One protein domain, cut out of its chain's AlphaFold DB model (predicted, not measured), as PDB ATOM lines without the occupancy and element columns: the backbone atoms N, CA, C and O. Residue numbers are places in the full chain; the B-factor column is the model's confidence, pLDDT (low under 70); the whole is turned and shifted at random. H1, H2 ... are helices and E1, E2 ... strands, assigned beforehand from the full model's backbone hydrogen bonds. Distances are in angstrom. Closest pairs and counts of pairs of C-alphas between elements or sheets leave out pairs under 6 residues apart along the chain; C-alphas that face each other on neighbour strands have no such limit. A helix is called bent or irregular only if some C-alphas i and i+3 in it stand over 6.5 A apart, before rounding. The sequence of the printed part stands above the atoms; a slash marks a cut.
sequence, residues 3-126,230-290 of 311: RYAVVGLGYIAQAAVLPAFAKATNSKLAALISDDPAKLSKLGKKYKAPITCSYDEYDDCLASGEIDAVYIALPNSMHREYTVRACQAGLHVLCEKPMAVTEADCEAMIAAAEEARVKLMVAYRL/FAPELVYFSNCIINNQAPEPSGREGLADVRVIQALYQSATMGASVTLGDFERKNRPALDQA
ATOM      1  N   ARG A   3      19.106 -26.614  35.900       98.56
ATOM      2  CA  ARG A   3      19.077 -28.063  36.142       98.56
ATOM      3  C   ARG A   3      19.850 -28.408  37.404       98.56
ATOM      4  O   ARG A   3      21.050 -28.164  37.458       98.56
ATOM      5  N   TYR A   4      19.180 -29.012  38.380       98.75
ATOM      6  CA  TYR A   4      19.798 -29.400  39.646       98.75
ATOM      7  C   TYR A   4      20.005 -30.905  39.770       98.75
ATOM      8  O   TYR A   4      19.071 -31.686  39.565       98.75
ATOM      9  N   ALA A   5      21.191 -31.297  40.226       98.62
ATOM     10  CA  ALA A   5      21.380 -32.558  40.931       98.62
ATOM     11  C   ALA A   5      21.152 -32.354  42.433       98.62
ATOM     12  O   ALA A   5      21.679 -31.400  43.001       98.62
ATOM     13  N   VAL A   6      20.415 -33.242  43.100       98.62
ATOM     14  CA  VAL A   6      20.342 -33.261  44.574       98.62
ATOM     15  C   VAL A   6      21.251 -34.363  45.101       98.62
ATOM     16  O   VAL A   6      21.015 -35.547  44.848       98.62
ATOM     17  N   VAL A   7      22.286 -33.957  45.835       98.31
ATOM     18  CA  VAL A   7      23.352 -34.815  46.358       98.31
ATOM     19  C   VAL A   7      23.078 -35.112  47.828       98.31
ATOM     20  O   VAL A   7      23.096 -34.205  48.658       98.31
ATOM     21  N   GLY A   8      22.808 -36.374  48.158       96.38
ATOM     22  CA  GLY A   8      22.432 -36.788  49.510       96.38
ATOM     23  C   GLY A   8      20.920 -36.834  49.724       96.38
ATOM     24  O   GLY A   8      20.254 -35.828  49.954       96.38
ATOM     25  N   LEU A   9      20.350 -38.041  49.725       96.25
ATOM     26  CA  LEU A   9      18.902 -38.263  49.875       96.25
ATOM     27  C   LEU A   9      18.515 -38.536  51.341       96.25
ATOM     28  O   LEU A   9      17.839 -39.518  51.675       96.25
ATOM     29  N   GLY A  10      19.003 -37.669  52.233       90.62
ATOM     30  CA  GLY A  10      18.715 -37.678  53.669       90.62
ATOM     31  C   GLY A  10      17.340 -37.102  54.029       90.62
ATOM     32  O   GLY A  10      16.501 -36.844  53.163       90.62
ATOM     33  N   TYR A  11      17.110 -36.880  55.328       90.12
ATOM     34  CA  TYR A  11      15.859 -36.307  55.843       90.12
ATOM     35  C   TYR A  11      15.495 -34.977  55.175       90.12
ATOM     36  O   TYR A  11      14.395 -34.851  54.645       90.12
ATOM     37  N   ILE A  12      16.412 -34.002  55.164       90.62
ATOM     38  CA  ILE A  12      16.114 -32.642  54.696       90.62
ATOM     39  C   ILE A  12      15.799 -32.602  53.195       90.62
ATOM     40  O   ILE A  12      14.785 -32.029  52.790       90.62
ATOM     41  N   ALA A  13      16.574 -33.337  52.390       94.69
ATOM     42  CA  ALA A  13      16.338 -33.488  50.962       94.69
ATOM     43  C   ALA A  13      14.924 -34.020  50.676       94.69
ATOM     44  O   ALA A  13      14.185 -33.453  49.875       94.69
ATOM     45  N   GLN A  14      14.505 -35.079  51.374       95.19
ATOM     46  CA  GLN A  14      13.192 -35.688  51.153       95.19
ATOM     47  C   GLN A  14      12.027 -34.895  51.752       95.19
ATOM     48  O   GLN A  14      10.948 -34.877  51.161       95.19
ATOM     49  N   ALA A  15      12.218 -34.271  52.917       89.50
ATOM     50  CA  ALA A  15      11.172 -33.554  53.640       89.50
ATOM     51  C   ALA A  15      10.849 -32.183  53.030       89.50
ATOM     52  O   ALA A  15       9.704 -31.740  53.139       89.50
ATOM     53  N   ALA A  16      11.838 -31.538  52.405       90.69
ATOM     54  CA  ALA A  16      11.770 -30.137  52.004       90.69
ATOM     55  C   ALA A  16      12.263 -29.872  50.570       90.69
ATOM     56  O   ALA A  16      11.492 -29.377  49.748       90.69
ATOM     57  N   VAL A  17      13.505 -30.251  50.246       94.94
ATOM     58  CA  VAL A  17      14.169 -29.851  48.988       94.94
ATOM     59  C   VAL A  17      13.513 -30.478  47.752       94.94
ATOM     60  O   VAL A  17      13.160 -29.780  46.808       94.94
ATOM     61  N   LEU A  18      13.282 -31.795  47.750       96.56
ATOM     62  CA  LEU A  18      12.654 -32.486  46.617       96.56
ATOM     63  C   LEU A  18      11.209 -32.010  46.346       96.56
ATOM     64  O   LEU A  18      10.871 -31.800  45.181       96.56
ATOM     65  N   PRO A  19      10.344 -31.784  47.361       94.75
ATOM     66  CA  PRO A  19       9.071 -31.085  47.172       94.75
ATOM     67  C   PRO A  19       9.175 -29.671  46.576       94.75
ATOM     68  O   PRO A  19       8.283 -29.283  45.822       94.75
ATOM     69  N   ALA A  20      10.222 -28.904  46.899       93.75
ATOM     70  CA  ALA A  20      10.354 -27.503  46.491       93.75
ATOM     71  C   ALA A  20      10.467 -27.317  44.965       93.75
ATOM     72  O   ALA A  20       9.912 -26.363  44.412       93.75
ATOM     73  N   PHE A  21      11.076 -28.277  44.257       94.62
ATOM     74  CA  PHE A  21      11.148 -28.287  42.786       94.62
ATOM     75  C   PHE A  21       9.782 -28.278  42.085       94.62
ATOM     76  O   PHE A  21       9.698 -27.869  40.934       94.62
ATOM     77  N   ALA A  22       8.696 -28.678  42.757       91.44
ATOM     78  CA  ALA A  22       7.352 -28.595  42.183       91.44
ATOM     79  C   ALA A  22       6.810 -27.152  42.081       91.44
ATOM     80  O   ALA A  22       5.771 -26.944  41.458       91.44
ATOM     81  N   LYS A  23       7.482 -26.174  42.707       89.38
ATOM     82  CA  LYS A  23       7.086 -24.753  42.734       89.38
ATOM     83  C   LYS A  23       8.157 -23.804  42.224       89.38
ATOM     84  O   LYS A  23       7.827 -22.699  41.813       89.38
ATOM     85  N   ALA A  24       9.425 -24.203  42.264       91.69
ATOM     86  CA  ALA A  24      10.525 -23.372  41.806       91.69
ATOM     87  C   ALA A  24      10.494 -23.224  40.270       91.69
ATOM     88  O   ALA A  24      11.148 -23.966  39.548       91.69
ATOM     89  N   THR A  25       9.709 -22.272  39.759       89.75
ATOM     90  CA  THR A  25       9.332 -22.140  38.333       89.75
ATOM     91  C   THR A  25      10.495 -21.956  37.352       89.75
ATOM     92  O   THR A  25      10.325 -22.158  36.151       89.75
ATOM     93  N   ASN A  26      11.678 -21.590  37.843       96.06
ATOM     94  CA  ASN A  26      12.912 -21.427  37.074       96.06
ATOM     95  C   ASN A  26      13.954 -22.539  37.338       96.06
ATOM     96  O   ASN A  26      15.071 -22.438  36.827       96.06
ATOM     97  N   SER A  27      13.609 -23.569  38.116       97.62
ATOM     98  CA  SER A  27      14.494 -24.646  38.569       97.62
ATOM     99  C   SER A  27      13.876 -26.017  38.272       97.62
ATOM    100  O   SER A  27      12.703 -26.243  38.552       97.62
ATOM    101  N   LYS A  28      14.650 -26.972  37.747       97.31
ATOM    102  CA  LYS A  28      14.182 -28.348  37.515       97.31
ATOM    103  C   LYS A  28      15.138 -29.385  38.093       97.31
ATOM    104  O   LYS A  28      16.353 -29.235  38.007       97.31
ATOM    105  N   LEU A  29      14.575 -30.455  38.648       98.19
ATOM    106  CA  LEU A  29      15.331 -31.612  39.118       98.19
ATOM    107  C   LEU A  29      15.803 -32.438  37.911       98.19
ATOM    108  O   LEU A  29      14.978 -32.940  37.147       98.19
ATOM    109  N   ALA A  30      17.117 -32.564  37.744       98.19
ATOM    110  CA  ALA A  30      17.757 -33.312  36.662       98.19
ATOM    111  C   ALA A  30      18.385 -34.628  37.150       98.19
ATOM    112  O   ALA A  30      18.274 -35.645  36.464       98.19
ATOM    113  N   ALA A  31      18.968 -34.638  38.354       98.50
ATOM    114  CA  ALA A  31      19.591 -35.832  38.919       98.50
ATOM    115  C   ALA A  31      19.340 -36.012  40.425       98.50
ATOM    116  O   ALA A  31      19.118 -35.051  41.165       98.50
ATOM    117  N   LEU A  32      19.417 -37.262  40.883       98.69
ATOM    118  CA  LEU A  32      19.476 -37.641  42.297       98.69
ATOM    119  C   LEU A  32      20.721 -38.488  42.553       98.69
ATOM    120  O   LEU A  32      20.965 -39.434  41.805       98.69
ATOM    121  N   ILE A  33      21.464 -38.175  43.616       98.25
ATOM    122  CA  ILE A  33      22.755 -38.816  43.902       98.25
ATOM    123  C   ILE A  33      22.768 -39.386  45.327       98.25
ATOM    124  O   ILE A  33      22.529 -38.650  46.291       98.25
ATOM    125  N   SER A  34      22.971 -40.704  45.459       96.12
ATOM    126  CA  SER A  34      23.006 -41.428  46.743       96.12
ATOM    127  C   SER A  34      23.402 -42.899  46.593       96.12
ATOM    128  O   SER A  34      22.835 -43.600  45.765       96.12
ATOM    129  N   ASP A  35      24.164 -43.423  47.554       91.44
ATOM    130  CA  ASP A  35      24.514 -44.859  47.627       91.44
ATOM    131  C   ASP A  35      23.381 -45.814  48.070       91.44
ATOM    132  O   ASP A  35      23.609 -47.007  48.254       91.44
ATOM    133  N   ASP A  36      22.146 -45.337  48.276       94.19
ATOM    134  CA  ASP A  36      21.004 -46.225  48.544       94.19
ATOM    135  C   ASP A  36      20.228 -46.439  47.230       94.19
ATOM    136  O   ASP A  36      19.387 -45.602  46.871       94.19
ATOM    137  N   PRO A  37      20.445 -47.557  46.505       93.81
ATOM    138  CA  PRO A  37      19.783 -47.804  45.225       93.81
ATOM    139  C   PRO A  37      18.257 -47.922  45.364       93.81
ATOM    140  O   PRO A  37      17.519 -47.651  44.413       93.81
ATOM    141  N   ALA A  38      17.739 -48.254  46.555       95.44
ATOM    142  CA  ALA A  38      16.301 -48.229  46.796       95.44
ATOM    143  C   ALA A  38      15.776 -46.788  46.908       95.44
ATOM    144  O   ALA A  38      14.673 -46.514  46.421       95.44
ATOM    145  N   LYS A  39      16.542 -45.855  47.500       95.19
ATOM    146  CA  LYS A  39      16.210 -44.417  47.456       95.19
ATOM    147  C   LYS A  39      16.250 -43.896  46.033       95.19
ATOM    148  O   LYS A  39      15.264 -43.288  45.629       95.19
ATOM    149  N   LEU A  40      17.314 -44.170  45.273       96.75
ATOM    150  CA  LEU A  40      17.408 -43.778  43.862       96.75
ATOM    151  C   LEU A  40      16.184 -44.264  43.072       96.75
ATOM    152  O   LEU A  40      15.468 -43.458  42.483       96.75
ATOM    153  N   SER A  41      15.851 -45.556  43.161       95.94
ATOM    154  CA  SER A  41      14.709 -46.145  42.448       95.94
ATOM    155  C   SER A  41      13.353 -45.560  42.875       95.94
ATOM    156  O   SER A  41      12.552 -45.179  42.017       95.94
ATOM    157  N   LYS A  42      13.060 -45.447  44.184       96.75
ATOM    158  CA  LYS A  42      11.755 -44.934  44.654       96.75
ATOM    159  C   LYS A  42      11.627 -43.418  44.481       96.75
ATOM    160  O   LYS A  42      10.571 -42.951  44.052       96.75
ATOM    161  N   LEU A  43      12.662 -42.644  44.804       97.25
ATOM    162  CA  LEU A  43      12.628 -41.181  44.725       97.25
ATOM    163  C   LEU A  43      12.775 -40.692  43.280       97.25
ATOM    164  O   LEU A  43      12.032 -39.793  42.894       97.25
ATOM    165  N   GLY A  44      13.616 -41.329  42.458       97.00
ATOM    166  CA  GLY A  44      13.738 -41.029  41.028       97.00
ATOM    167  C   GLY A  44      12.404 -41.175  40.302       97.00
ATOM    168  O   GLY A  44      11.956 -40.241  39.643       97.00
ATOM    169  N   LYS A  45      11.678 -42.279  40.541       96.75
ATOM    170  CA  LYS A  45      10.306 -42.468  40.030       96.75
ATOM    171  C   LYS A  45       9.317 -41.438  40.587       96.75
ATOM    172  O   LYS A  45       8.541 -40.871  39.823       96.75
ATOM    173  N   LYS A  46       9.338 -41.180  41.902       96.38
ATOM    174  CA  LYS A  46       8.411 -40.250  42.581       96.38
ATOM    175  C   LYS A  46       8.544 -38.807  42.082       96.38
ATOM    176  O   LYS A  46       7.530 -38.147  41.882       96.38
ATOM    177  N   TYR A  47       9.774 -38.332  41.892       96.12
ATOM    178  CA  TYR A  47      10.078 -36.958  41.478       96.12
ATOM    179  C   TYR A  47      10.408 -36.825  39.982       96.12
ATOM    180  O   TYR A  47      10.690 -35.724  39.523       96.12
ATOM    181  N   LYS A  48      10.322 -37.925  39.217       96.31
ATOM    182  CA  LYS A  48      10.616 -38.003  37.775       96.31
ATOM    183  C   LYS A  48      12.011 -37.476  37.409       96.31
ATOM    184  O   LYS A  48      12.162 -36.823  36.381       96.31
ATOM    185  N   ALA A  49      13.011 -37.749  38.249       96.38
ATOM    186  CA  ALA A  49      14.397 -37.375  37.976       96.38
ATOM    187  C   ALA A  49      14.930 -38.202  36.786       96.38
ATOM    188  O   ALA A  49      14.899 -39.433  36.878       96.38
ATOM    189  N   PRO A  50      15.392 -37.572  35.687       95.94
ATOM    190  CA  PRO A  50      15.938 -38.292  34.535       95.94
ATOM    191  C   PRO A  50      17.178 -39.134  34.854       95.94
ATOM    192  O   PRO A  50      17.337 -40.210  34.283       95.94
ATOM    193  N   ILE A  51      18.034 -38.656  35.763       97.69
ATOM    194  CA  ILE A  51      19.299 -39.300  36.133       97.69
ATOM    195  C   ILE A  51      19.260 -39.735  37.604       97.69
ATOM    196  O   ILE A  51      18.807 -39.001  38.488       97.69
ATOM    197  N   THR A  52      19.781 -40.928  37.885       97.75
ATOM    198  CA  THR A  52      20.048 -41.417  39.244       97.75
ATOM    199  C   THR A  52      21.408 -42.096  39.275       97.75
ATOM    200  O   THR A  52      21.625 -42.988  38.461       97.75
ATOM    201  N   CYS A  53      22.278 -41.709  40.204       95.00
ATOM    202  CA  CYS A  53      23.654 -42.211  40.312       95.00
ATOM    203  C   CYS A  53      24.093 -42.387  41.778       95.00
ATOM    204  O   CYS A  53      23.515 -41.802  42.701       95.00
ATOM    205  N   SER A  54      25.102 -43.225  41.985       97.06
ATOM    206  CA  SER A  54      25.864 -43.373  43.233       97.06
ATOM    207  C   SER A  54      26.861 -42.220  43.429       97.06
ATOM    208  O   SER A  54      26.994 -41.357  42.560       97.06
ATOM    209  N   TYR A  55      27.568 -42.176  44.565       96.00
ATOM    210  CA  TYR A  55      28.679 -41.227  44.724       96.00
ATOM    211  C   TYR A  55      29.946 -41.628  43.944       96.00
ATOM    212  O   TYR A  55      30.740 -40.750  43.607       96.00
ATOM    213  N   ASP A  56      30.118 -42.909  43.598       95.94
ATOM    214  CA  ASP A  56      31.217 -43.362  42.727       95.94
ATOM    215  C   ASP A  56      31.056 -42.805  41.300       95.94
ATOM    216  O   ASP A  56      32.019 -42.373  40.674       95.94
ATOM    217  N   GLU A  57      29.812 -42.725  40.817       97.00
ATOM    218  CA  GLU A  57      29.421 -42.148  39.519       97.00
ATOM    219  C   GLU A  57      29.284 -40.607  39.556       97.00
ATOM    220  O   GLU A  57      28.741 -40.005  38.626       97.00
ATOM    221  N   TYR A  58      29.713 -39.940  40.638       98.00
ATOM    222  CA  TYR A  58      29.446 -38.512  40.845       98.00
ATOM    223  C   TYR A  58      30.075 -37.627  39.765       98.00
ATOM    224  O   TYR A  58      29.367 -36.814  39.173       98.00
ATOM    225  N   ASP A  59      31.367 -37.796  39.468       97.75
ATOM    226  CA  ASP A  59      32.065 -36.923  38.514       97.75
ATOM    227  C   ASP A  59      31.571 -37.136  37.070       97.75
ATOM    228  O   ASP A  59      31.387 -36.163  36.339       97.75
ATOM    229  N   ASP A  60      31.243 -38.377  36.689       97.44
ATOM    230  CA  ASP A  60      30.601 -38.696  35.404       97.44
ATOM    231  C   ASP A  60      29.219 -38.030  35.289       97.44
ATOM    232  O   ASP A  60      28.845 -37.500  34.238       97.44
ATOM    233  N   CYS A  61      28.460 -38.000  36.389       96.88
ATOM    234  CA  CYS A  61      27.187 -37.294  36.453       96.88
ATOM    235  C   CYS A  61      27.378 -35.778  36.288       96.88
ATOM    236  O   CYS A  61      26.668 -35.167  35.487       96.88
ATOM    237  N   LEU A  62      28.362 -35.169  36.963       98.06
ATOM    238  CA  LEU A  62      28.698 -33.748  36.788       98.06
ATOM    239  C   LEU A  62      29.104 -33.433  35.334       98.06
ATOM    240  O   LEU A  62      28.655 -32.436  34.771       98.06
ATOM    241  N   ALA A  63      29.896 -34.307  34.707       97.25
ATOM    242  CA  ALA A  63      30.388 -34.160  33.337       97.25
ATOM    243  C   ALA A  63      29.334 -34.436  32.241       97.25
ATOM    244  O   ALA A  63      29.587 -34.169  31.066       97.25
ATOM    245  N   SER A  64      28.145 -34.935  32.599       96.19
ATOM    246  CA  SER A  64      27.085 -35.331  31.653       96.19
ATOM    247  C   SER A  64      26.563 -34.211  30.741       96.19
ATOM    248  O   SER A  64      25.904 -34.493  29.740       96.19
ATOM    249  N   GLY A  65      26.777 -32.943  31.106       96.12
ATOM    250  CA  GLY A  65      26.146 -31.793  30.453       96.12
ATOM    251  C   GLY A  65      24.640 -31.667  30.727       96.12
ATOM    252  O   GLY A  65      24.000 -30.765  30.178       96.12
ATOM    253  N   GLU A  66      24.068 -32.525  31.584       97.31
ATOM    254  CA  GLU A  66      22.641 -32.534  31.937       97.31
ATOM    255  C   GLU A  66      22.286 -31.779  33.226       97.31
ATOM    256  O   GLU A  66      21.114 -31.665  33.597       97.31
ATOM    257  N   ILE A  67      23.285 -31.218  33.901       98.12
ATOM    258  CA  ILE A  67      23.149 -30.493  35.164       98.12
ATOM    259  C   ILE A  67      23.841 -29.134  35.022       98.12
ATOM    260  O   ILE A  67      24.880 -29.029  34.381       98.12
ATOM    261  N   ASP A  68      23.251 -28.098  35.618       98.69
ATOM    262  CA  ASP A  68      23.803 -26.737  35.663       98.69
ATOM    263  C   ASP A  68      24.263 -26.378  37.093       98.69
ATOM    264  O   ASP A  68      25.150 -25.549  37.293       98.69
ATOM    265  N   ALA A  69      23.643 -26.993  38.108       98.75
ATOM    266  CA  ALA A  69      23.906 -26.746  39.519       98.75
ATOM    267  C   ALA A  69      23.737 -28.006  40.391       98.75
ATOM    268  O   ALA A  69      22.987 -28.922  40.056       98.75
ATOM    269  N   VAL A  70      24.363 -28.034  41.564       98.75
ATOM    270  CA  VAL A  70      24.153 -29.068  42.588       98.75
ATOM    271  C   VAL A  70      23.521 -28.473  43.847       98.75
ATOM    272  O   VAL A  70      23.875 -27.373  44.269       98.75
ATOM    273  N   TYR A  71      22.595 -29.208  44.462       98.75
ATOM    274  CA  TYR A  71      22.129 -28.983  45.830       98.75
ATOM    275  C   TYR A  71      22.772 -30.043  46.728       98.75
ATOM    276  O   TYR A  71      22.453 -31.228  46.602       98.75
ATOM    277  N   ILE A  72      23.665 -29.643  47.631       98.50
ATOM    278  CA  ILE A  72      24.383 -30.557  48.529       98.50
ATOM    279  C   ILE A  72      23.642 -30.641  49.865       98.50
ATOM    280  O   ILE A  72      23.548 -29.656  50.587       98.50
ATOM    281  N   ALA A  73      23.130 -31.832  50.187       96.56
ATOM    282  CA  ALA A  73      22.381 -32.175  51.400       96.56
ATOM    283  C   ALA A  73      23.007 -33.398  52.113       96.56
ATOM    284  O   ALA A  73      22.321 -34.344  52.523       96.56
ATOM    285  N   LEU A  74      24.337 -33.386  52.205       92.50
ATOM    286  CA  LEU A  74      25.182 -34.438  52.776       92.50
ATOM    287  C   LEU A  74      25.420 -34.222  54.292       92.50
ATOM    288  O   LEU A  74      24.923 -33.260  54.876       92.50
ATOM    289  N   PRO A  75      26.153 -35.116  54.981       89.00
ATOM    290  CA  PRO A  75      26.774 -34.791  56.263       89.00
ATOM    291  C   PRO A  75      27.765 -33.623  56.125       89.00
ATOM    292  O   PRO A  75      28.525 -33.571  55.159       89.00
ATOM    293  N   ASN A  76      27.818 -32.738  57.127       88.38
ATOM    294  CA  ASN A  76      28.610 -31.496  57.104       88.38
ATOM    295  C   ASN A  76      30.087 -31.697  56.701       88.38
ATOM    296  O   ASN A  76      30.678 -30.842  56.049       88.38
ATOM    297  N   SER A  77      30.696 -32.823  57.095       87.31
ATOM    298  CA  SER A  77      32.095 -33.164  56.791       87.31
ATOM    299  C   SER A  77      32.358 -33.463  55.312       87.31
ATOM    300  O   SER A  77      33.500 -33.391  54.879       87.31
ATOM    301  N   MET A  78      31.319 -33.783  54.537       93.00
ATOM    302  CA  MET A  78      31.411 -34.070  53.100       93.00
ATOM    303  C   MET A  78      31.133 -32.828  52.237       93.00
ATOM    304  O   MET A  78      31.390 -32.849  51.038       93.00
ATOM    305  N   HIS A  79      30.630 -31.729  52.817       97.75
ATOM    306  CA  HIS A  79      30.221 -30.541  52.056       97.75
ATOM    307  C   HIS A  79      31.347 -29.967  51.190       97.75
ATOM    308  O   HIS A  79      31.115 -29.658  50.019       97.75
ATOM    309  N   ARG A  80      32.569 -29.879  51.734       97.94
ATOM    310  CA  ARG A  80      33.740 -29.381  51.002       97.94
ATOM    311  C   ARG A  80      34.050 -30.215  49.770       97.94
ATOM    312  O   ARG A  80      34.177 -29.649  48.693       97.94
ATOM    313  N   GLU A  81      34.205 -31.525  49.932       97.88
ATOM    314  CA  GLU A  81      34.665 -32.417  48.861       97.88
ATOM    315  C   GLU A  81      33.746 -32.325  47.635       97.88
ATOM    316  O   GLU A  81      34.204 -32.046  46.529       97.88
ATOM    317  N   TYR A  82      32.437 -32.452  47.858       98.56
ATOM    318  CA  TYR A  82      31.436 -32.430  46.793       98.56
ATOM    319  C   TYR A  82      31.247 -31.022  46.214       98.56
ATOM    320  O   TYR A  82      31.046 -30.881  45.012       98.56
ATOM    321  N   THR A  83      31.390 -29.966  47.026       98.81
ATOM    322  CA  THR A  83      31.395 -28.579  46.523       98.81
ATOM    323  C   THR A  83      32.583 -28.326  45.606       98.81
ATOM    324  O   THR A  83      32.398 -27.814  44.509       98.81
ATOM    325  N   VAL A  84      33.794 -28.710  46.021       98.75
ATOM    326  CA  VAL A  84      35.016 -28.493  45.235       98.75
ATOM    327  C   VAL A  84      34.954 -29.271  43.919       98.75
ATOM    328  O   VAL A  84      35.194 -28.674  42.874       98.75
ATOM    329  N   ARG A  85      34.541 -30.549  43.943       98.62
ATOM    330  CA  ARG A  85      34.338 -31.373  42.733       98.62
ATOM    331  C   ARG A  85      33.293 -30.762  41.788       98.62
ATOM    332  O   ARG A  85      33.558 -30.614  40.598       98.62
ATOM    333  N   ALA A  86      32.147 -30.310  42.309       98.75
ATOM    334  CA  ALA A  86      31.121 -29.636  41.506       98.75
ATOM    335  C   ALA A  86      31.607 -28.316  40.884       98.75
ATOM    336  O   ALA A  86      31.360 -28.073  39.702       98.75
ATOM    337  N   CYS A  87      32.333 -27.487  41.644       98.75
ATOM    338  CA  CYS A  87      32.941 -26.267  41.116       98.75
ATOM    339  C   CYS A  87      33.978 -26.581  40.030       98.75
ATOM    340  O   CYS A  87      33.950 -25.955  38.977       98.75
ATOM    341  N   GLN A  88      34.843 -27.579  40.233       98.44
ATOM    342  CA  GLN A  88      35.843 -28.010  39.246       98.44
ATOM    343  C   GLN A  88      35.214 -28.539  37.945       98.44
ATOM    344  O   GLN A  88      35.772 -28.324  36.872       98.44
ATOM    345  N   ALA A  89      34.027 -29.148  38.017       98.50
ATOM    346  CA  ALA A  89      33.218 -29.513  36.851       98.50
ATOM    347  C   ALA A  89      32.479 -28.322  36.194       98.50
ATOM    348  O   ALA A  89      31.736 -28.509  35.233       98.50
ATOM    349  N   GLY A  90      32.660 -27.096  36.697       98.56
ATOM    350  CA  GLY A  90      32.031 -25.881  36.171       98.56
ATOM    351  C   GLY A  90      30.570 -25.683  36.588       98.56
ATOM    352  O   GLY A  90      29.885 -24.857  35.985       98.56
ATOM    353  N   LEU A  91      30.079 -26.404  37.603       98.81
ATOM    354  CA  LEU A  91      28.687 -26.317  38.053       98.81
ATOM    355  C   LEU A  91      28.510 -25.364  39.243       98.81
ATOM    356  O   LEU A  91      29.368 -25.230  40.117       98.81
ATOM    357  N   HIS A  92      27.347 -24.716  39.303       98.81
ATOM    358  CA  HIS A  92      26.967 -23.871  40.436       98.81
ATOM    359  C   HIS A  92      26.607 -24.717  41.670       98.81
ATOM    360  O   HIS A  92      26.100 -25.828  41.543       98.81
ATOM    361  N   VAL A  93      26.821 -24.198  42.880       98.88
ATOM    362  CA  VAL A  93      26.631 -24.956  44.128       98.88
ATOM    363  C   VAL A  93      25.693 -24.231  45.091       98.88
ATOM    364  O   VAL A  93      25.948 -23.096  45.490       98.88
ATOM    365  N   LEU A  94      24.637 -24.925  45.519       98.62
ATOM    366  CA  LEU A  94      23.825 -24.582  46.684       98.62
ATOM    367  C   LEU A  94      24.099 -25.614  47.782       98.62
ATOM    368  O   LEU A  94      23.734 -26.780  47.654       98.62
ATOM    369  N   CYS A  95      24.777 -25.205  48.850       98.50
ATOM    370  CA  CYS A  95      25.188 -26.098  49.933       98.50
ATOM    371  C   CYS A  95      24.304 -25.921  51.172       98.50
ATOM    372  O   CYS A  95      24.036 -24.794  51.588       98.50
ATOM    373  N   GLU A  96      23.882 -27.019  51.803       96.94
ATOM    374  CA  GLU A  96      23.223 -26.963  53.109       96.94
ATOM    375  C   GLU A  96      24.128 -26.376  54.204       96.94
ATOM    376  O   GLU A  96      25.358 -26.420  54.134       96.94
ATOM    377  N   LYS A  97      23.489 -25.827  55.243       93.31
ATOM    378  CA  LYS A  97      24.139 -25.245  56.423       93.31
ATOM    379  C   LYS A  97      24.316 -26.275  57.559       93.31
ATOM    380  O   LYS A  97      23.413 -27.094  57.779       93.31
ATOM    381  N   PRO A  98      25.396 -26.205  58.364       91.25
ATOM    382  CA  PRO A  98      26.521 -25.276  58.244       91.25
ATOM    383  C   PRO A  98      27.360 -25.589  57.002       91.25
ATOM    384  O   PRO A  98      27.447 -26.742  56.587       91.25
ATOM    385  N   MET A  99      27.959 -24.552  56.415       95.94
ATOM    386  CA  MET A  99      28.645 -24.650  55.124       95.94
ATOM    387  C   MET A  99      29.736 -25.730  55.114       95.94
ATOM    388  O   MET A  99      29.762 -26.551  54.207       95.94
ATOM    389  N   ALA A 100      30.575 -25.775  56.149       92.44
ATOM    390  CA  ALA A 100      31.524 -26.858  56.394       92.44
ATOM    391  C   ALA A 100      31.744 -27.054  57.905       92.44
ATOM    392  O   ALA A 100      31.037 -26.470  58.732       92.44
ATOM    393  N   VAL A 101      32.718 -27.892  58.273       86.69
ATOM    394  CA  VAL A 101      33.108 -28.143  59.675       86.69
ATOM    395  C   VAL A 101      34.224 -27.195  60.145       86.69
ATOM    396  O   VAL A 101      34.345 -26.962  61.347       86.69
ATOM    397  N   THR A 102      35.009 -26.616  59.227       88.25
ATOM    398  CA  THR A 102      36.103 -25.684  59.551       88.25
ATOM    399  C   THR A 102      36.141 -24.462  58.626       88.25
ATOM    400  O   THR A 102      35.703 -24.525  57.479       88.25
ATOM    401  N   GLU A 103      36.713 -23.358  59.112       92.81
ATOM    402  CA  GLU A 103      37.025 -22.140  58.352       92.81
ATOM    403  C   GLU A 103      37.884 -22.448  57.116       92.81
ATOM    404  O   GLU A 103      37.552 -22.014  56.017       92.81
ATOM    405  N   ALA A 104      38.918 -23.285  57.262       95.06
ATOM    406  CA  ALA A 104      39.769 -23.705  56.147       95.06
ATOM    407  C   ALA A 104      38.997 -24.484  55.065       95.06
ATOM    408  O   ALA A 104      39.282 -24.339  53.875       95.06
ATOM    409  N   ASP A 105      38.004 -25.289  55.456       96.75
ATOM    410  CA  ASP A 105      37.143 -25.983  54.499       96.75
ATOM    411  C   ASP A 105      36.196 -25.016  53.774       96.75
ATOM    412  O   ASP A 105      36.002 -25.149  52.566       96.75
ATOM    413  N   CYS A 106      35.650 -24.021  54.483       97.62
ATOM    414  CA  CYS A 106      34.842 -22.958  53.885       97.62
ATOM    415  C   CYS A 106      35.645 -22.128  52.872       97.62
ATOM    416  O   CYS A 106      35.166 -21.904  51.762       97.62
ATOM    417  N   GLU A 107      36.867 -21.717  53.214       97.44
ATOM    418  CA  GLU A 107      37.748 -20.975  52.301       97.44
ATOM    419  C   GLU A 107      38.113 -21.811  51.064       97.44
ATOM    420  O   GLU A 107      38.076 -21.302  49.945       97.44
ATOM    421  N   ALA A 108      38.362 -23.118  51.216       98.38
ATOM    422  CA  ALA A 108      38.602 -24.013  50.079       98.38
ATOM    423  C   ALA A 108      37.389 -24.116  49.129       98.38
ATOM    424  O   ALA A 108      37.561 -24.175  47.912       98.38
ATOM    425  N   MET A 109      36.163 -24.111  49.666       98.75
ATOM    426  CA  MET A 109      34.928 -24.084  48.867       98.75
ATOM    427  C   MET A 109      34.748 -22.747  48.132       98.75
ATOM    428  O   MET A 109      34.358 -22.741  46.966       98.75
ATOM    429  N   ILE A 110      35.038 -21.621  48.796       98.38
ATOM    430  CA  ILE A 110      34.972 -20.277  48.197       98.38
ATOM    431  C   ILE A 110      35.996 -20.157  47.065       98.38
ATOM    432  O   ILE A 110      35.624 -19.776  45.958       98.38
ATOM    433  N   ALA A 111      37.250 -20.538  47.315       98.50
ATOM    434  CA  ALA A 111      38.325 -20.480  46.329       98.50
ATOM    435  C   ALA A 111      38.006 -21.312  45.076       98.50
ATOM    436  O   ALA A 111      38.130 -20.801  43.967       98.50
ATOM    437  N   ALA A 112      37.509 -22.546  45.237       98.75
ATOM    438  CA  ALA A 112      37.107 -23.386  44.107       98.75
ATOM    439  C   ALA A 112      35.962 -22.762  43.283       98.75
ATOM    440  O   ALA A 112      35.965 -22.843  42.053       98.75
ATOM    441  N   ALA A 113      35.000 -22.105  43.940       98.62
ATOM    442  CA  ALA A 113      33.908 -21.417  43.258       98.62
ATOM    443  C   ALA A 113      34.374 -20.152  42.511       98.62
ATOM    444  O   ALA A 113      33.925 -19.901  41.389       98.62
ATOM    445  N   GLU A 114      35.280 -19.370  43.112       98.06
ATOM    446  CA  GLU A 114      35.885 -18.178  42.503       98.06
ATOM    447  C   GLU A 114      36.786 -18.556  41.303       98.06
ATOM    448  O   GLU A 114      36.669 -17.942  40.239       98.06
ATOM    449  N   GLU A 115      37.610 -19.605  41.425       98.50
ATOM    450  CA  GLU A 115      38.494 -20.123  40.364       98.50
ATOM    451  C   GLU A 115      37.703 -20.625  39.147       98.50
ATOM    452  O   GLU A 115      37.956 -20.198  38.016       98.50
ATOM    453  N   ALA A 116      36.683 -21.457  39.375       98.38
ATOM    454  CA  ALA A 116      35.797 -21.955  38.322       98.38
ATOM    455  C   ALA A 116      34.795 -20.904  37.798       98.38
ATOM    456  O   ALA A 116      34.077 -21.160  36.832       98.38
ATOM    457  N   ARG A 117      34.739 -19.712  38.415       98.12
ATOM    458  CA  ARG A 117      33.807 -18.607  38.098       98.12
ATOM    459  C   ARG A 117      32.322 -18.975  38.221       98.12
ATOM    460  O   ARG A 117      31.460 -18.323  37.625       98.12
ATOM    461  N   VAL A 118      32.019 -19.993  39.020       98.56
ATOM    462  CA  VAL A 118      30.653 -20.442  39.307       98.56
ATOM    463  C   VAL A 118      30.042 -19.615  40.447       98.56
ATOM    464  O   VAL A 118      30.588 -18.602  40.881       98.56
ATOM    465  N   LYS A 119      28.848 -19.996  40.913       98.50
ATOM    466  CA  LYS A 119      28.169 -19.345  42.043       98.50
ATOM    467  C   LYS A 119      28.083 -20.345  43.187       98.50
ATOM    468  O   LYS A 119      27.729 -21.495  42.939       98.50
ATOM    469  N   LEU A 120      28.361 -19.890  44.405       98.56
ATOM    470  CA  LEU A 120      28.246 -20.667  45.637       98.56
ATOM    471  C   LEU A 120      27.309 -19.940  46.606       98.56
ATOM    472  O   LEU A 120      27.606 -18.823  47.036       98.56
ATOM    473  N   MET A 121      26.183 -20.576  46.928       97.94
ATOM    474  CA  MET A 121      25.180 -20.095  47.879       97.94
ATOM    475  C   MET A 121      25.021 -21.097  49.027       97.94
ATOM    476  O   MET A 121      25.154 -22.306  48.824       97.94
ATOM    477  N   VAL A 122      24.720 -20.608  50.229       97.69
ATOM    478  CA  VAL A 122      24.454 -21.447  51.408       97.69
ATOM    479  C   VAL A 122      22.962 -21.399  51.750       97.69
ATOM    480  O   VAL A 122      22.356 -20.329  51.737       97.69
ATOM    481  N   ALA A 123      22.353 -22.552  52.038       95.19
ATOM    482  CA  ALA A 123      20.907 -22.716  52.232       95.19
ATOM    483  C   ALA A 123      20.412 -22.195  53.600       95.19
ATOM    484  O   ALA A 123      20.016 -22.948  54.498       95.19
ATOM    485  N   TYR A 124      20.456 -20.874  53.784       92.62
ATOM    486  CA  TYR A 124      19.852 -20.186  54.925       92.62
ATOM    487  C   TYR A 124      18.412 -19.761  54.614       92.62
ATOM    488  O   TYR A 124      18.126 -18.574  54.483       92.62
ATOM    489  N   ARG A 125      17.480 -20.723  54.563       90.50
ATOM    490  CA  ARG A 125      16.049 -20.514  54.245       90.50
ATOM    491  C   ARG A 125      15.358 -19.322  54.922       90.50
ATOM    492  O   ARG A 125      14.426 -18.746  54.373       90.50
ATOM    493  N   LEU A 126      15.809 -18.939  56.117       88.12
ATOM    494  CA  LEU A 126      15.258 -17.812  56.877       88.12
ATOM    495  C   LEU A 126      15.607 -16.445  56.270       88.12
ATOM    496  O   LEU A 126      14.972 -15.461  56.623       88.12
ATOM    497  N   PHE A 230      11.870 -23.212  51.026       89.94
ATOM    498  CA  PHE A 230      12.905 -23.895  50.236       89.94
ATOM    499  C   PHE A 230      12.743 -23.640  48.731       89.94
ATOM    500  O   PHE A 230      13.727 -23.483  48.011       89.94
ATOM    501  N   ALA A 231      11.504 -23.537  48.237       90.56
ATOM    502  CA  ALA A 231      11.256 -23.093  46.864       90.56
ATOM    503  C   ALA A 231      11.800 -21.671  46.593       90.56
ATOM    504  O   ALA A 231      12.399 -21.486  45.532       90.56
ATOM    505  N   PRO A 232      11.699 -20.703  47.531       90.88
ATOM    506  CA  PRO A 232      12.391 -19.418  47.421       90.88
ATOM    507  C   PRO A 232      13.909 -19.524  47.234       90.88
ATOM    508  O   PRO A 232      14.441 -18.845  46.361       90.88
ATOM    509  N   GLU A 233      14.602 -20.406  47.971       91.75
ATOM    510  CA  GLU A 233      16.059 -20.592  47.840       91.75
ATOM    511  C   GLU A 233      16.436 -21.006  46.412       91.75
ATOM    512  O   GLU A 233      17.313 -20.404  45.792       91.75
ATOM    513  N   LEU A 234      15.732 -22.011  45.876       94.25
ATOM    514  CA  LEU A 234      15.934 -22.505  44.514       94.25
ATOM    515  C   LEU A 234      15.644 -21.414  43.477       94.25
ATOM    516  O   LEU A 234      16.419 -21.243  42.537       94.25
ATOM    517  N   VAL A 235      14.554 -20.653  43.642       93.94
ATOM    518  CA  VAL A 235      14.200 -19.592  42.689       93.94
ATOM    519  C   VAL A 235      15.205 -18.450  42.720       93.94
ATOM    520  O   VAL A 235      15.671 -18.034  41.657       93.94
ATOM    521  N   TYR A 236      15.577 -17.975  43.905       94.00
ATOM    522  CA  TYR A 236      16.562 -16.915  44.067       94.00
ATOM    523  C   TYR A 236      17.929 -17.328  43.504       94.00
ATOM    524  O   TYR A 236      18.491 -16.604  42.679       94.00
ATOM    525  N   PHE A 237      18.437 -18.515  43.855       96.25
ATOM    526  CA  PHE A 237      19.738 -18.980  43.369       96.25
ATOM    527  C   PHE A 237      19.753 -19.162  41.848       96.25
ATOM    528  O   PHE A 237      20.659 -18.681  41.168       96.25
ATOM    529  N   SER A 238      18.698 -19.755  41.287       97.38
ATOM    530  CA  SER A 238      18.540 -19.887  39.838       97.38
ATOM    531  C   SER A 238      18.433 -18.540  39.125       97.38
ATOM    532  O   SER A 238      18.964 -18.399  38.027       97.38
ATOM    533  N   ASN A 239      17.807 -17.527  39.734       95.69
ATOM    534  CA  ASN A 239      17.811 -16.165  39.196       95.69
ATOM    535  C   ASN A 239      19.212 -15.539  39.257       95.69
ATOM    536  O   ASN A 239      19.604 -14.872  38.301       95.69
ATOM    537  N   CYS A 240      19.991 -15.787  40.313       95.44
ATOM    538  CA  CYS A 240      21.382 -15.333  40.388       95.44
ATOM    539  C   CYS A 240      22.243 -15.965  39.286       95.44
ATOM    540  O   CYS A 240      23.020 -15.267  38.638       95.44
ATOM    541  N   ILE A 241      22.060 -17.261  39.014       97.94
ATOM    542  CA  ILE A 241      22.725 -17.970  37.911       97.94
ATOM    543  C   ILE A 241      22.320 -17.368  36.557       97.94
ATOM    544  O   ILE A 241      23.180 -16.905  35.810       97.94
ATOM    545  N   ILE A 242      21.015 -17.311  36.263       97.44
ATOM    546  CA  ILE A 242      20.471 -16.845  34.973       97.44
ATOM    547  C   ILE A 242      20.885 -15.397  34.665       97.44
ATOM    548  O   ILE A 242      21.192 -15.084  33.518       97.44
ATOM    549  N   ASN A 243      20.917 -14.524  35.675       96.31
ATOM    550  CA  ASN A 243      21.260 -13.107  35.518       96.31
ATOM    551  C   ASN A 243      22.743 -12.796  35.817       96.31
ATOM    552  O   ASN A 243      23.119 -11.628  35.874       96.31
ATOM    553  N   ASN A 244      23.584 -13.817  36.034       96.06
ATOM    554  CA  ASN A 244      24.998 -13.701  36.423       96.06
ATOM    555  C   ASN A 244      25.264 -12.803  37.659       96.06
ATOM    556  O   ASN A 244      26.308 -12.160  37.782       96.06
ATOM    557  N   GLN A 245      24.333 -12.774  38.609       94.19
ATOM    558  CA  GLN A 245      24.458 -12.033  39.865       94.19
ATOM    559  C   GLN A 245      25.178 -12.874  40.931       94.19
ATOM    560  O   GLN A 245      25.210 -14.106  40.870       94.19
ATOM    561  N   ALA A 246      25.796 -12.210  41.908       92.00
ATOM    562  CA  ALA A 246      26.333 -12.882  43.088       92.00
ATOM    563  C   ALA A 246      25.177 -13.205  44.056       92.00
ATOM    564  O   ALA A 246      24.409 -12.294  44.365       92.00
ATOM    565  N   PRO A 247      25.033 -14.457  44.528       93.06
ATOM    566  CA  PRO A 247      23.981 -14.815  45.471       93.06
ATOM    567  C   PRO A 247      24.311 -14.339  46.890       93.06
ATOM    568  O   PRO A 247      25.467 -14.385  47.310       93.06
ATOM    569  N   GLU A 248      23.284 -13.973  47.652       90.56
ATOM    570  CA  GLU A 248      23.336 -13.828  49.109       90.56
ATOM    571  C   GLU A 248      22.140 -14.604  49.700       90.56
ATOM    572  O   GLU A 248      21.005 -14.265  49.358       90.56
ATOM    573  N   PRO A 249      22.337 -15.678  50.500       91.88
ATOM    574  CA  PRO A 249      23.496 -15.987  51.352       91.88
ATOM    575  C   PRO A 249      24.712 -16.559  50.608       91.88
ATOM    576  O   PRO A 249      24.680 -17.675  50.091       91.88
ATOM    577  N   SER A 250      25.812 -15.813  50.578       93.25
ATOM    578  CA  SER A 250      27.042 -16.205  49.883       93.25
ATOM    579  C   SER A 250      27.855 -17.248  50.664       93.25
ATOM    580  O   SER A 250      27.665 -17.447  51.864       93.25
ATOM    581  N   GLY A 251      28.849 -17.873  50.021       93.44
ATOM    582  CA  GLY A 251      29.851 -18.681  50.738       93.44
ATOM    583  C   GLY A 251      30.559 -17.911  51.869       93.44
ATOM    584  O   GLY A 251      30.883 -18.487  52.903       93.44
ATOM    585  N   ARG A 252      30.721 -16.584  51.740       92.62
ATOM    586  CA  ARG A 252      31.277 -15.741  52.813       92.62
ATOM    587  C   ARG A 252      30.341 -15.642  54.024       92.62
ATOM    588  O   ARG A 252      30.830 -15.625  55.148       92.62
ATOM    589  N   GLU A 253      29.024 -15.637  53.824       90.94
ATOM    590  CA  GLU A 253      28.047 -15.685  54.923       90.94
ATOM    591  C   GLU A 253      28.142 -17.013  55.698       90.94
ATOM    592  O   GLU A 253      28.211 -17.009  56.927       90.94
ATOM    593  N   GLY A 254      28.253 -18.147  54.995       91.62
ATOM    594  CA  GLY A 254      28.461 -19.455  55.633       91.62
ATOM    595  C   GLY A 254      29.794 -19.572  56.381       91.62
ATOM    596  O   GLY A 254      29.844 -20.137  57.474       91.62
ATOM    597  N   LEU A 255      30.863 -18.994  55.827       92.62
ATOM    598  CA  LEU A 255      32.160 -18.853  56.491       92.62
ATOM    599  C   LEU A 255      32.041 -18.062  57.806       92.62
ATOM    600  O   LEU A 255      32.597 -18.488  58.815       92.62
ATOM    601  N   ALA A 256      31.300 -16.947  57.830       88.31
ATOM    602  CA  ALA A 256      31.120 -16.136  59.040       88.31
ATOM    603  C   ALA A 256      30.507 -16.943  60.197       88.31
ATOM    604  O   ALA A 256      31.011 -16.903  61.321       88.31
ATOM    605  N   ASP A 257      29.465 -17.720  59.903       89.75
ATOM    606  CA  ASP A 257      28.815 -18.615  60.863       89.75
ATOM    607  C   ASP A 257      29.772 -19.698  61.381       89.75
ATOM    608  O   ASP A 257      29.827 -19.954  62.585       89.75
ATOM    609  N   VAL A 258      30.566 -20.318  60.499       89.62
ATOM    610  CA  VAL A 258      31.547 -21.342  60.898       89.62
ATOM    611  C   VAL A 258      32.655 -20.741  61.768       89.62
ATOM    612  O   VAL A 258      32.996 -21.344  62.786       89.62
ATOM    613  N   ARG A 259      33.142 -19.529  61.465       90.75
ATOM    614  CA  ARG A 259      34.102 -18.796  62.316       90.75
ATOM    615  C   ARG A 259      33.538 -18.550  63.715       90.75
ATOM    616  O   ARG A 259      34.212 -18.841  64.702       90.75
ATOM    617  N   VAL A 260      32.287 -18.090  63.818       87.75
ATOM    618  CA  VAL A 260      31.597 -17.935  65.113       87.75
ATOM    619  C   VAL A 260      31.504 -19.278  65.835       87.75
ATOM    620  O   VAL A 260      31.898 -19.375  66.993       87.75
ATOM    621  N   ILE A 261      31.047 -20.337  65.164       86.31
ATOM    622  CA  ILE A 261      30.924 -21.676  65.754       86.31
ATOM    623  C   ILE A 261      32.275 -22.189  66.280       86.31
ATOM    624  O   ILE A 261      32.329 -22.703  67.398       86.31
ATOM    625  N   GLN A 262      33.369 -22.023  65.531       88.25
ATOM    626  CA  GLN A 262      34.702 -22.447  65.965       88.25
ATOM    627  C   GLN A 262      35.247 -21.607  67.126       88.25
ATOM    628  O   GLN A 262      35.772 -22.186  68.078       88.25
ATOM    629  N   ALA A 263      35.062 -20.283  67.117       86.62
ATOM    630  CA  ALA A 263      35.442 -19.428  68.243       86.62
ATOM    631  C   ALA A 263      34.682 -19.789  69.531       86.62
ATOM    632  O   ALA A 263      35.279 -19.808  70.605       86.62
ATOM    633  N   LEU A 264      33.403 -20.173  69.426       83.31
ATOM    634  CA  LEU A 264      32.635 -20.709  70.555       83.31
ATOM    635  C   LEU A 264      33.250 -22.020  71.084       83.31
ATOM    636  O   LEU A 264      33.474 -22.146  72.285       83.31
ATOM    637  N   TYR A 265      33.574 -22.985  70.213       81.75
ATOM    638  CA  TYR A 265      34.242 -24.234  70.624       81.75
ATOM    639  C   TYR A 265      35.606 -24.006  71.286       81.75
ATOM    640  O   TYR A 265      35.934 -24.656  72.284       81.75
ATOM    641  N   GLN A 266      36.399 -23.083  70.745       84.56
ATOM    642  CA  GLN A 266      37.687 -22.699  71.310       84.56
ATOM    643  C   GLN A 266      37.506 -22.047  72.689       84.56
ATOM    644  O   GLN A 266      38.161 -22.460  73.645       84.56
ATOM    645  N   SER A 267      36.574 -21.098  72.812       83.75
ATOM    646  CA  SER A 267      36.266 -20.398  74.063       83.75
ATOM    647  C   SER A 267      35.843 -21.365  75.173       83.75
ATOM    648  O   SER A 267      36.399 -21.324  76.270       83.75
ATOM    649  N   ALA A 268      34.960 -22.311  74.849       75.56
ATOM    650  CA  ALA A 268      34.517 -23.374  75.749       75.56
ATOM    651  C   ALA A 268      35.667 -24.251  76.264       75.56
ATOM    652  O   ALA A 268      35.724 -24.593  77.441       75.56
ATOM    653  N   THR A 269      36.597 -24.604  75.375       80.50
ATOM    654  CA  THR A 269      37.746 -25.461  75.699       80.50
ATOM    655  C   THR A 269      38.779 -24.723  76.554       80.50
ATOM    656  O   THR A 269      39.425 -25.325  77.405       80.50
ATOM    657  N   MET A 270      38.942 -23.417  76.326       86.94
ATOM    658  CA  MET A 270      39.915 -22.571  77.025       86.94
ATOM    659  C   MET A 270      39.381 -21.958  78.329       86.94
ATOM    660  O   MET A 270      40.180 -21.490  79.137       86.94
ATOM    661  N   GLY A 271      38.058 -21.911  78.529       80.56
ATOM    662  CA  GLY A 271      37.431 -21.183  79.639       80.56
ATOM    663  C   GLY A 271      37.640 -19.663  79.568       80.56
ATOM    664  O   GLY A 271      37.634 -18.989  80.596       80.56
ATOM    665  N   ALA A 272      37.876 -19.123  78.369       78.12
ATOM    666  CA  ALA A 272      38.250 -17.730  78.129       78.12
ATOM    667  C   ALA A 272      37.598 -17.196  76.846       78.12
ATOM    668  O   ALA A 272      37.259 -17.970  75.950       78.12
ATOM    669  N   SER A 273      37.425 -15.879  76.732       79.06
ATOM    670  CA  SER A 273      36.858 -15.259  75.529       79.06
ATOM    671  C   SER A 273      37.780 -15.414  74.312       79.06
ATOM    672  O   SER A 273      39.005 -15.392  74.427       79.06
ATOM    673  N   VAL A 274      37.179 -15.546  73.126       81.25
ATOM    674  CA  VAL A 274      37.896 -15.610  71.844       81.25
ATOM    675  C   VAL A 274      37.489 -14.416  70.990       81.25
ATOM    676  O   VAL A 274      36.327 -14.265  70.620       81.25
ATOM    677  N   THR A 275      38.450 -13.549  70.676       82.19
ATOM    678  CA  THR A 275      38.228 -12.414  69.777       82.19
ATOM    679  C   THR A 275      38.248 -12.890  68.330       82.19
ATOM    680  O   THR A 275      39.284 -13.318  67.824       82.19
ATOM    681  N   LEU A 276      37.112 -12.776  67.646       81.12
ATOM    682  CA  LEU A 276      37.058 -12.880  66.192       81.12
ATOM    683  C   LEU A 276      37.690 -11.633  65.563       81.12
ATOM    684  O   LEU A 276      37.398 -10.513  65.981       81.12
ATOM    685  N   GLY A 277      38.533 -11.834  64.549       76.25
ATOM    686  CA  GLY A 277      38.993 -10.743  63.687       76.25
ATOM    687  C   GLY A 277      37.853 -10.184  62.834       76.25
ATOM    688  O   GLY A 277      36.791 -10.804  62.721       76.25
ATOM    689  N   ASP A 278      38.088  -9.032  62.206       74.75
ATOM    690  CA  ASP A 278      37.076  -8.358  61.393       74.75
ATOM    691  C   ASP A 278      36.465  -9.282  60.325       74.75
ATOM    692  O   ASP A 278      37.113 -10.170  59.757       74.75
ATOM    693  N   PHE A 279      35.176  -9.070  60.059       73.50
ATOM    694  CA  PHE A 279      34.448  -9.745  58.995       73.50
ATOM    695  C   PHE A 279      33.622  -8.724  58.211       73.50
ATOM    696  O   PHE A 279      32.612  -8.203  58.692       73.50
ATOM    697  N   GLU A 280      34.059  -8.432  56.987       70.25
ATOM    698  CA  GLU A 280      33.382  -7.494  56.099       70.25
ATOM    699  C   GLU A 280      32.184  -8.173  55.411       70.25
ATOM    700  O   GLU A 280      32.308  -8.825  54.371       70.25
ATOM    701  N   ARG A 281      30.988  -8.006  55.985       68.62
ATOM    702  CA  ARG A 281      29.741  -8.402  55.321       68.62
ATOM    703  C   ARG A 281      29.360  -7.350  54.272       68.62
ATOM    704  O   ARG A 281      28.931  -6.258  54.631       68.62
ATOM    705  N   LYS A 282      29.454  -7.714  52.988       69.19
ATOM    706  CA  LYS A 282      29.163  -6.816  51.853       69.19
ATOM    707  C   LYS A 282      27.673  -6.500  51.681       69.19
ATOM    708  O   LYS A 282      27.321  -5.342  51.500       69.19
ATOM    709  N   ASN A 283      26.811  -7.514  51.777       72.50
ATOM    710  CA  ASN A 283      25.360  -7.399  51.596       72.50
ATOM    711  C   ASN A 283      24.622  -7.975  52.812       72.50
ATOM    712  O   ASN A 283      25.133  -8.867  53.487       72.50
ATOM    713  N   ARG A 284      23.411  -7.491  53.097       72.50
ATOM    714  CA  ARG A 284      22.505  -8.084  54.095       72.50
ATOM    715  C   ARG A 284      21.228  -8.573  53.415       72.50
ATOM    716  O   ARG A 284      20.844  -7.961  52.421       72.50
ATOM    717  N   PRO A 285      20.552  -9.592  53.980       70.69
ATOM    718  CA  PRO A 285      19.221  -9.976  53.541       70.69
ATOM    719  C   PRO A 285      18.239  -8.799  53.561       70.69
ATOM    720  O   PRO A 285      18.267  -7.992  54.500       70.69
ATOM    721  N   ALA A 286      17.389  -8.718  52.540       75.12
ATOM    722  CA  ALA A 286      16.408  -7.653  52.347       75.12
ATOM    723  C   ALA A 286      15.020  -8.206  51.967       75.12
ATOM    724  O   ALA A 286      14.874  -9.339  51.511       75.12
ATOM    725  N   LEU A 287      13.971  -7.403  52.184       75.00
ATOM    726  CA  LEU A 287      12.572  -7.825  52.008       75.00
ATOM    727  C   LEU A 287      12.181  -8.151  50.559       75.00
ATOM    728  O   LEU A 287      11.217  -8.881  50.350       75.00
ATOM    729  N   ASP A 288      12.920  -7.660  49.569       74.75
ATOM    730  CA  ASP A 288      12.749  -8.011  48.155       74.75
ATOM    731  C   ASP A 288      13.207  -9.446  47.822       74.75
ATOM    732  O   ASP A 288      12.821  -9.991  46.788       74.75
ATOM    733  N   GLN A 289      13.955 -10.095  48.722       75.00
ATOM    734  CA  GLN A 289      14.266 -11.526  48.660       75.00
ATOM    735  C   GLN A 289      13.152 -12.410  49.244       75.00
ATOM    736  O   GLN A 289      13.150 -13.621  49.012       75.00
ATOM    737  N   ALA A 290      12.204 -11.844  50.001       75.69
ATOM    738  CA  ALA A 290      11.103 -12.611  50.572       75.69
ATOM    739  C   ALA A 290      10.129 -13.050  49.468       75.69
ATOM    740  O   ALA A 290       9.601 -12.234  48.711       75.69
TER     741      ALA A 290
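This is residues 3 to 126 and 230 to 290 of the 311 residues of the protein "Gfo/Idh/MocA family oxidoreductase" of Blastocatellia bacterium AA13 (UniProt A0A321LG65). A strongly twisted six-stranded parallel sheet has helices packed over both faces, and at its E6 edge the long helix H7 runs out and makes much of the length. From the far end of H7 the unnamed tail, residues 271 to 290, folds back. The printed part has 185 residues with six named strands and seven named helices, E1 H1 E2 H2 E3 H3 E4 H4 E5 H5 E6 H6 H7, a mixed class. The sheet's order is E3 E2 E1 E4 E5 E6. The whole is compact, with a radius of gyration of the C-alphas of 16.6 A, and only just elongated, spanning 53 by 35 by 30 A.

E1, residues 3 to 7, begins at C-alpha 3 (19.077, -28.063, 36.142). H1 is residues 11 to 20, E2 27 to 33 at 17.2 A, H2 37 to 47 at 15.0 A, E3 51 to 53 and H3 58 to 63. E4 is residues 69 to 72, H4 76 to 88 at 19.6 A, E5 92 to 95, H5 103 to 115 at 18.2 A and E6 120 to 122. H6, residues 231 to 242, is 16.3 A long. H7, residues 251 to 270, is 28.4 A long and ends at C-alpha 270 (39.915, -22.571, 77.025). H1 and H4 are irregular: C-alphas 15 and 18 are 7.3 A apart, C-alphas 77 and 80 7.1 A.

Within hydrogen-bond range are N 5 and O 69 of E1 and E4, 3.0 A, N 4 and O 28 of E1 and E2, 2.9 A, N 32 and O 51 of E2 and E3, 3.0 A, N 70 and O 92 of E4 and E5, 2.8 A, and N 95 and O 121 of E5 and E6, 2.9 A. E1, H1, E2 is a strand-helix-strand unit, two parallel neighbour strands with a helix between, its crossover right-handed. H1 and H2 lie on the same face, H3 and H4 on the opposite face. H4 and H5 touch, the C-alphas of Cys 87 and Ala 113 5.4 A apart, at a shallow tilt of 16 degrees, the same way. H5 and H7 touch at Cys 106 and Leu 255, their C-alphas 5.6 A apart, at 15 degrees, opposite ways. H6 is on the sheet and touches H1 only at their ends, only just, with 3 pairs of C-alphas within 8 A, the closest Ala 20 and Ala 231, 4.5 A. Every O i to N i+4 pair is within range in H2, H3, H5, H6 and H7, against 4 of 6 in H1 and 7 of 9 in H4.

The C-alphas of Lys 45 and Ala 272 are the two farthest apart, 53.3 A. Residues 127 to 229 are not printed, and C-alphas 126 and 230 are 9.3 A apart across the cut. Of the links that are printed whole none is long. Residues 281 to 282 have pLDDT under 70.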